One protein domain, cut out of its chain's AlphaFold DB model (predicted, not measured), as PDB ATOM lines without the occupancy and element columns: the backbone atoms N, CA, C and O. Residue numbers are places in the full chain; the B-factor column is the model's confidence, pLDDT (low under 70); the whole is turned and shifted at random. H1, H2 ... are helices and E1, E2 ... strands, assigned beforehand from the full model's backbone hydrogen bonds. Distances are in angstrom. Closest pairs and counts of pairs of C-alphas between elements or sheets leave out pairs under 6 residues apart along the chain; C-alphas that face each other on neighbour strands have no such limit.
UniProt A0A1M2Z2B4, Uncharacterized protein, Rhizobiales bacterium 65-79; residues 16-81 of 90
ATOM      1  N   ASP A  16      83.011  97.113  70.981       94.81
ATOM      2  CA  ASP A  16      81.600  96.688  71.051       94.81
ATOM      3  C   ASP A  16      80.680  97.682  71.799       94.81
ATOM      4  O   ASP A  16      79.717  97.317  72.470       94.81
ATOM      5  N   GLY A  17      80.978  98.981  71.674       94.56
ATOM      6  CA  GLY A  17      80.247 100.061  72.346       94.56
ATOM      7  C   GLY A  17      80.623 100.286  73.816       94.56
ATOM      8  O   GLY A  17      80.040 101.161  74.454       94.56
ATOM      9  N   ILE A  18      81.601  99.547  74.340       96.56
ATOM     10  CA  ILE A  18      82.110  99.624  75.711       96.56
ATOM     11  C   ILE A  18      83.427 100.406  75.716       96.56
ATOM     12  O   ILE A  18      84.351 100.087  74.970       96.56
ATOM     13  N   GLU A  19      83.513 101.452  76.539       96.94
ATOM     14  CA  GLU A  19      84.738 102.238  76.722       96.94
ATOM     15  C   GLU A  19      85.721 101.485  77.626       96.94
ATOM     16  O   GLU A  19      85.391 101.139  78.762       96.94
ATOM     17  N   PHE A  20      86.915 101.217  77.096       97.19
ATOM     18  CA  PHE A  20      88.014 100.550  77.791       97.19
ATOM     19  C   PHE A  20      89.161 101.496  78.191       97.19
ATOM     20  O   PHE A  20      90.087 101.087  78.897       97.19
ATOM     21  N   ASP A  21      89.103 102.765  77.776       97.75
ATOM     22  CA  ASP A  21      90.056 103.813  78.148       97.75
ATOM     23  C   ASP A  21      89.360 104.947  78.913       97.75
ATOM     24  O   ASP A  21      88.855 105.890  78.316       97.75
ATOM     25  N   ASP A  22      89.358 104.882  80.247       97.50
ATOM     26  CA  ASP A  22      88.713 105.891  81.108       97.50
ATOM     27  C   ASP A  22      89.342 107.292  80.992       97.50
ATOM     28  O   ASP A  22      88.719 108.296  81.341       97.50
ATOM     29  N   LEU A  23      90.596 107.376  80.540       95.81
ATOM     30  CA  LEU A  23      91.301 108.638  80.317       95.81
ATOM     31  C   LEU A  23      91.097 109.200  78.909       95.81
ATOM     32  O   LEU A  23      91.657 110.260  78.582       95.81
ATOM     33  N   ASN A  24      90.312 108.531  78.070       93.88
ATOM     34  CA  ASN A  24      89.966 109.026  76.753       93.88
ATOM     35  C   ASN A  24      89.361 110.438  76.855       93.88
ATOM     36  O   ASN A  24      88.528 110.741  77.704       93.88
ATOM     37  N   SER A  25      89.803 111.343  75.982       90.81
ATOM     38  CA  SER A  25      89.420 112.768  75.978       90.81
ATOM     39  C   SER A  25      89.837 113.604  77.203       90.81
ATOM     40  O   SER A  25      89.594 114.813  77.206       90.81
ATOM     41  N   PHE A  26      90.510 113.039  78.213       93.88
ATOM     42  CA  PHE A  26      91.060 113.843  79.308       93.88
ATOM     43  C   PHE A  26      92.287 114.629  78.814       93.88
ATOM     44  O   PHE A  26      93.136 114.071  78.111       93.88
ATOM     45  N   PRO A  27      92.439 115.911  79.191       92.69
ATOM     46  CA  PRO A  27      93.685 116.633  78.955       92.69
ATOM     47  C   PRO A  27      94.819 116.040  79.803       92.69
ATOM     48  O   PRO A  27      94.591 115.561  80.918       92.69
ATOM     49  N   ASP A  28      96.058 116.122  79.312       93.19
ATOM     50  CA  ASP A  28      97.224 115.498  79.959       93.19
ATOM     51  C   ASP A  28      97.440 115.983  81.400       93.19
ATOM     52  O   ASP A  28      97.834 115.202  82.263       93.19
ATOM     53  N   SER A  29      97.094 117.236  81.713       93.94
ATOM     54  CA  SER A  29      97.140 117.762  83.084       93.94
ATOM     55  C   SER A  29      96.231 116.996  84.052       93.94
ATOM     56  O   SER A  29      96.625 116.735  85.188       93.94
ATOM     57  N   TYR A  30      95.044 116.578  83.607       95.81
ATOM     58  CA  TYR A  30      94.124 115.772  84.412       95.81
ATOM     59  C   TYR A  30      94.571 114.313  84.495       95.81
ATOM     60  O   TYR A  30      94.508 113.722  85.573       95.81
ATOM     61  N   LYS A  31      95.077 113.746  83.395       96.38
ATOM     62  CA  LYS A  31      95.657 112.395  83.400       96.38
ATOM     63  C   LYS A  31      96.809 112.299  84.398       96.38
ATOM     64  O   LYS A  31      96.835 111.390  85.219       96.38
ATOM     65  N   ASN A  32      97.706 113.286  84.384       95.81
ATOM     66  CA  ASN A  32      98.844 113.367  85.296       95.81
ATOM     67  C   ASN A  32      98.425 113.592  86.747       95.81
ATOM     68  O   ASN A  32      99.026 113.010  87.647       95.81
ATOM     69  N   LEU A  33      97.367 114.371  86.989       96.38
ATOM     70  CA  LEU A  33      96.791 114.496  88.325       96.38
ATOM     71  C   LEU A  33      96.291 113.141  88.848       96.38
ATOM     72  O   LEU A  33      96.588 112.796  89.986       96.38
ATOM     73  N   LEU A  34      95.557 112.372  88.039       97.62
ATOM     74  CA  LEU A  34      95.042 111.054  88.430       97.62
ATOM     75  C   LEU A  34      96.165 110.017  88.587       97.62
ATOM     76  O   LEU A  34      96.169 109.267  89.563       97.62
ATOM     77  N   ALA A  35      97.155 110.023  87.691       96.56
ATOM     78  CA  ALA A  35      98.350 109.186  87.790       96.56
ATOM     79  C   ALA A  35      99.126 109.461  89.089       96.56
ATOM     80  O   ALA A  35      99.449 108.532  89.824       96.56
ATOM     81  N   ALA A  36      99.320 110.734  89.453       96.56
ATOM     82  CA  ALA A  36      99.967 111.129  90.707       96.56
ATOM     83  C   ALA A  36      99.174 110.735  91.969       96.56
ATOM     84  O   ALA A  36      99.717 110.750  93.073       96.56
ATOM     85  N   ARG A  37      97.883 110.401  91.834       96.75
ATOM     86  CA  ARG A  37      97.065 109.817  92.911       96.75
ATOM     87  C   ARG A  37      97.086 108.292  92.926       96.75
ATOM     88  O   ARG A  37      96.443 107.711  93.790       96.75
ATOM     89  N   GLU A  38      97.824 107.670  92.011       97.06
ATOM     90  CA  GLU A  38      97.959 106.221  91.858       97.06
ATOM     91  C   GLU A  38      96.630 105.486  91.610       97.06
ATOM     92  O   GLU A  38      96.517 104.298  91.908       97.06
ATOM     93  N   VAL A  39      95.631 106.177  91.046       98.12
ATOM     94  CA  VAL A  39      94.281 105.628  90.800       98.12
ATOM     95  C   VAL A  39      94.041 105.207  89.351       98.12
ATOM     96  O   VAL A  39      92.910 104.911  88.986       98.12
ATOM     97  N   VAL A  40      95.073 105.213  88.505       98.50
ATOM     98  CA  VAL A  40      94.957 104.837  87.090       98.50
ATOM     99  C   VAL A  40      95.726 103.549  86.834       98.50
ATOM    100  O   VAL A  40      96.947 103.492  86.996       98.50
ATOM    101  N   TYR A  41      95.001 102.531  86.390       98.69
ATOM    102  CA  TYR A  41      95.521 101.229  86.000       98.69
ATOM    103  C   TYR A  41      95.581 101.147  84.477       98.69
ATOM    104  O   TYR A  41      94.603 101.473  83.809       98.69
ATOM    105  N   CYS A  42      96.724 100.737  83.935       98.38
ATOM    106  CA  CYS A  42      96.887 100.513  82.501       98.38
ATOM    107  C   CYS A  42      96.354  99.128  82.145       98.38
ATOM    108  O   CYS A  42      96.654  98.160  82.855       98.38
ATOM    109  N   THR A  43      95.619  99.032  81.042       98.44
ATOM    110  CA  THR A  43      95.099  97.765  80.529       98.44
ATOM    111  C   THR A  43      95.590  97.469  79.119       98.44
ATOM    112  O   THR A  43      95.892  98.381  78.347       98.44
ATOM    113  N   GLU A  44      95.656  96.185  78.783       98.12
ATOM    114  CA  GLU A  44      95.850  95.696  77.421       98.12
ATOM    115  C   GLU A  44      94.657  94.836  77.008       98.12
ATOM    116  O   GLU A  44      94.256  93.917  77.718       98.12
ATOM    117  N   LEU A  45      94.093  95.131  75.841       97.19
ATOM    118  CA  LEU A  45      93.003  94.383  75.226       97.19
ATOM    119  C   LEU A  45      93.501  93.780  73.915       97.19
ATOM    120  O   LEU A  45      93.893  94.519  73.014       97.19
ATOM    121  N   THR A  46      93.483  92.451  73.793       96.25
ATOM    122  CA  THR A  46      93.887  91.769  72.554       96.25
ATOM    123  C   THR A  46      92.666  91.297  71.775       96.25
ATOM    124  O   THR A  46      91.941  90.410  72.220       96.25
ATOM    125  N   ILE A  47      92.460  91.858  70.584       93.38
ATOM    126  CA  ILE A  47      91.380  91.501  69.659       93.38
ATOM    127  C   ILE A  47      92.015  91.135  68.322       93.38
ATOM    128  O   ILE A  47      92.779  91.913  67.759       93.38
ATOM    129  N   GLU A  48      91.723  89.932  67.825       91.25
ATOM    130  CA  GLU A  48      92.173  89.461  66.503       91.25
ATOM    131  C   GLU A  48      93.695  89.577  66.276       91.25
ATOM    132  O   GLU A  48      94.165  89.842  65.173       91.25
ATOM    133  N   GLY A  49      94.489  89.367  67.333       93.38
ATOM    134  CA  GLY A  49      95.955  89.450  67.278       93.38
ATOM    135  C   GLY A  49      96.521  90.873  67.350       93.38
ATOM    136  O   GLY A  49      97.737  91.043  67.278       93.38
ATOM    137  N   HIS A  50      95.670  91.884  67.523       94.69
ATOM    138  CA  HIS A  50      96.065  93.263  67.776       94.69
ATOM    139  C   HIS A  50      95.854  93.625  69.244       94.69
ATOM    140  O   HIS A  50      94.793  93.363  69.805       94.69
ATOM    141  N   THR A  51      96.860  94.254  69.849       96.50
ATOM    142  CA  THR A  51      96.812  94.716  71.240       96.50
ATOM    143  C   THR A  51      96.537  96.212  71.287       96.50
ATOM    144  O   THR A  51      97.201  97.003  70.612       96.50
ATOM    145  N   TYR A  52      95.560  96.595  72.100       96.31
ATOM    146  CA  TYR A  52      95.120  97.968  72.299       96.31
ATOM    147  C   TYR A  52      95.326  98.362  73.757       96.31
ATOM    148  O   TYR A  52      94.940  97.627  74.663       96.31
ATOM    149  N   ALA A  53      95.936  99.523  73.976       95.56
ATOM    150  CA  ALA A  53      96.147 100.064  75.311       95.56
ATOM    151  C   ALA A  53      94.892 100.794  75.799       95.56
ATOM    152  O   ALA A  53      94.298 101.572  75.051       95.56
ATOM    153  N   GLY A  54      94.533 100.564  77.056       97.12
ATOM    154  CA  GLY A  54      93.431 101.218  77.743       97.12
ATOM    155  C   GLY A  54      93.804 101.654  79.149       97.12
ATOM    156  O   GLY A  54      94.944 101.494  79.605       97.12
ATOM    157  N   THR A  55      92.819 102.206  79.848       98.31
ATOM    158  CA  THR A  55      92.965 102.613  81.242       98.31
ATOM    159  C   THR A  55      91.687 102.396  82.045       98.31
ATOM    160  O   THR A  55      90.564 102.457  81.531       98.31
ATOM    161  N   ILE A  56      91.875 102.158  83.342       98.69
ATOM    162  CA  ILE A  56      90.820 102.096  84.349       98.69
ATOM    163  C   ILE A  56      91.149 103.073  85.476       98.69
ATOM    164  O   ILE A  56      92.225 102.994  86.074       98.69
ATOM    165  N   ILE A  57      90.210 103.953  85.816       98.44
ATOM    166  CA  ILE A  57      90.256 104.760  87.033       98.44
ATOM    167  C   ILE A  57      89.611 103.959  88.166       98.44
ATOM    168  O   ILE A  57      88.402 103.727  88.192       98.44
ATOM    169  N   ALA A  58      90.408 103.565  89.153       98.50
ATOM    170  CA  ALA A  58      89.939 102.808  90.303       98.50
ATOM    171  C   ALA A  58      90.724 103.154  91.570       98.50
ATOM    172  O   ALA A  58      91.896 103.510  91.538       98.50
ATOM    173  N   ARG A  59      90.063 103.011  92.723       97.31
ATOM    174  CA  ARG A  59      90.661 103.278  94.045       97.31
ATOM    175  C   ARG A  59      91.794 102.319  94.430       97.31
ATOM    176  O   ARG A  59      92.623 102.676  95.258       97.31
ATOM    177  N   ASP A  60      91.764 101.096  93.911       98.00
ATOM    178  CA  ASP A  60      92.696 100.011  94.208       98.00
ATOM    179  C   ASP A  60      92.618  98.928  93.114       98.00
ATOM    180  O   ASP A  60      91.695  98.922  92.292       98.00
ATOM    181  N   LEU A  61      93.591  98.008  93.104       98.19
ATOM    182  CA  LEU A  61      93.702  96.951  92.094       98.19
ATOM    183  C   LEU A  61      92.471  96.022  92.081       98.19
ATOM    184  O   LEU A  61      91.929  95.806  91.001       98.19
ATOM    185  N   PRO A  62      91.937  95.554  93.231       98.50
ATOM    186  CA  PRO A  62      90.728  94.729  93.233       98.50
ATOM    187  C   PRO A  62      89.493  95.436  92.664       98.50
ATOM    188  O   PRO A  62      88.554  94.787  92.201       98.50
ATOM    189  N   MET A  63      89.408  96.766  92.762       98.62
ATOM    190  CA  MET A  63      88.356  97.525  92.089       98.62
ATOM    191  C   MET A  63      88.602  97.593  90.577       98.62
ATOM    192  O   MET A  63      87.654  97.410  89.819       98.62
ATOM    193  N   ALA A  64      89.846  97.796  90.138       98.62
ATOM    194  CA  ALA A  64      90.187  97.796  88.717       98.62
ATOM    195  C   ALA A  64      89.870  96.446  88.051       98.62
ATOM    196  O   ALA A  64      89.229  96.415  87.005       98.62
ATOM    197  N   GLU A  65      90.216  95.329  88.697       98.50
ATOM    198  CA  GLU A  65      89.900  93.973  88.215       98.50
ATOM    199  C   GLU A  65      88.385  93.759  88.077       98.50
ATOM    200  O   GLU A  65      87.915  93.168  87.106       98.50
ATOM    201  N   ARG A  66      87.597  94.291  89.022       98.56
ATOM    202  CA  ARG A  66      86.128  94.250  88.955       98.56
ATOM    203  C   ARG A  66      85.570  95.072  87.797       98.56
ATOM    204  O   ARG A  66      84.590  94.644  87.193       98.56
ATOM    205  N   VAL A  67      86.169  96.223  87.491       98.50
ATOM    206  CA  VAL A  67      85.783  97.044  86.333       98.50
ATOM    207  C   VAL A  67      86.116  96.318  85.029       98.50
ATOM    208  O   VAL A  67      85.225  96.173  84.196       98.50
ATOM    209  N   ALA A  68      87.336  95.789  84.886       98.31
ATOM    210  CA  ALA A  68      87.757  95.026  83.706       98.31
ATOM    211  C   ALA A  68      86.842  93.814  83.457       98.31
ATOM    212  O   ALA A  68      86.313  93.626  82.360       98.31
ATOM    213  N   PHE A  69      86.568  93.036  84.511       98.06
ATOM    214  CA  PHE A  69      85.621  91.924  84.447       98.06
ATOM    215  C   PHE A  69      84.211  92.388  84.059       98.06
ATOM    216  O   PHE A  69      83.562  91.765  83.222       98.06
ATOM    217  N   GLY A  70      83.739  93.497  84.638       98.00
ATOM    218  CA  GLY A  70      82.416  94.057  84.366       98.00
ATOM    219  C   GLY A  70      82.240  94.589  82.941       98.00
ATOM    220  O   GLY A  70      81.136  94.510  82.407       98.00
ATOM    221  N   ARG A  71      83.311  95.091  82.310       97.31
ATOM    222  CA  ARG A  71      83.318  95.477  80.888       97.31
ATOM    223  C   ARG A  71      83.183  94.260  79.970       97.31
ATOM    224  O   ARG A  71      82.632  94.388  78.887       97.31
ATOM    225  N   GLY A  72      83.657  93.084  80.386       96.81
ATOM    226  CA  GLY A  72      83.470  91.833  79.641       96.81
ATOM    227  C   GLY A  72      84.246  91.745  78.320       96.81
ATOM    228  O   GLY A  72      83.987  90.843  77.530       96.81
ATOM    229  N   LEU A  73      85.197  92.657  78.087       95.94
ATOM    230  CA  LEU A  73      86.009  92.719  76.867       95.94
ATOM    231  C   LEU A  73      87.222  91.777  76.896       95.94
ATOM    232  O   LEU A  73      87.793  91.484  75.852       95.94
ATOM    233  N   GLY A  74      87.615  91.296  78.081       96.19
ATOM    234  CA  GLY A  74      88.802  90.450  78.254       96.19
ATOM    235  C   GLY A  74      90.122  91.225  78.323       96.19
ATOM    236  O   GLY A  74      91.171  90.666  78.022       96.19
ATOM    237  N   GLU A  75      90.076  92.503  78.693       97.50
ATOM    238  CA  GLU A  75      91.269  93.311  78.948       97.50
ATOM    239  C   GLU A  75      91.985  92.899  80.245       97.50
ATOM    240  O   GLU A  75      91.354  92.576  81.255       97.50
ATOM    241  N   GLU A  76      93.314  92.949  80.226       98.19
ATOM    242  CA  GLU A  76      94.175  92.592  81.353       98.19
ATOM    243  C   GLU A  76      94.835  93.834  81.946       98.19
ATOM    244  O   GLU A  76      95.226  94.745  81.221       98.19
ATOM    245  N   ILE A  77      94.996  93.876  83.269       98.50
ATOM    246  CA  ILE A  77      95.719  94.962  83.941       98.50
ATOM    247  C   ILE A  77      97.217  94.672  83.875       98.50
ATOM    248  O   ILE A  77      97.689  93.697  84.455       98.50
ATOM    249  N   VAL A  78      97.972  95.562  83.234       98.06
ATOM    250  CA  VAL A  78      99.419  95.392  83.003       98.06
ATOM    251  C   VAL A  78     100.287  96.299  83.873       98.06
ATOM    252  O   VAL A  78     101.505  96.146  83.933       98.06
ATOM    253  N   GLY A  79      99.680  97.249  84.587       97.31
ATOM    254  CA  GLY A  79     100.410  98.129  85.490       97.31
ATOM    255  C   GLY A  79      99.603  99.329  85.964       97.31
ATOM    256  O   GLY A  79      98.377  99.363  85.879       97.31
ATOM    257  N   ARG A  80     100.317 100.332  86.477       97.50
ATOM    258  CA  ARG A  80      99.758 101.629  86.871       97.50
ATOM    259  C   ARG A  80     100.390 102.738  86.047       97.50
ATOM    260  O   ARG A  80     101.589 102.695  85.768       97.50
ATOM    261  N   LEU A  81      99.588 103.734  85.683       96.81
ATOM    262  CA  LEU A  81     100.077 104.897  84.954       96.81
ATOM    263  C   LEU A  81     100.920 105.769  85.890       96.81
ATOM    264  O   LEU A  81     100.452 106.174  86.951       96.81
TER     265      LEU A  81
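This is residues 16 to 81 of the 90 residues of an uncharacterized protein of Rhizobiales bacterium 65-79 (UniProt A0A1M2Z2B4). A twisted three-stranded sheet, two of its strands the long hairpin E1 and E2, has H2 packed on one face; H1 stands at one end, and residues 25 to 30 stick out. The printed part has 66 residues, mixed helix and strand, in the order H1, E1, E2, H2, E3; the antiparallel sheet runs E2, E1, E3. It is compact, with radius of gyration of the C-alphas 11.5 A and spans 33 by 24 by 19 A.

H1, residues 28 to 36, only grazes the sheet. E1, residues 40 to 47, and E2, residues 50 to 57, form a hairpin; N 43 and O 54 are 2.9 A apart, within hydrogen-bond range. H2, residues 61 to 71, has a height over the sheet of 8.6 A; its closest C-alpha pair with E2 is Ala 64 and Ile 56, 6.2 A. E3, residues 76 to 80, is antiparallel to E1, with N 42 to O 79 at 2.9 A. E2, H2 and E3 make a split strand-helix-strand unit, E1 between its same-way strands, with a right-handed crossover. In H1 and H2 every O i to N i+4 pair is within range.

H1 begins at C-alpha 28 (97.224, 115.498, 79.959); E3 ends at C-alpha 80 (99.758, 101.629, 86.871). E1 measures 22.2 A, E2 23.2 A and H2 15.3 A.

The farthest C-alphas, Arg 37 and Glu 48, are 33.7 A apart. The printed part has no cut, the four links are tight, and no printed residue is under 70 in pLDDT.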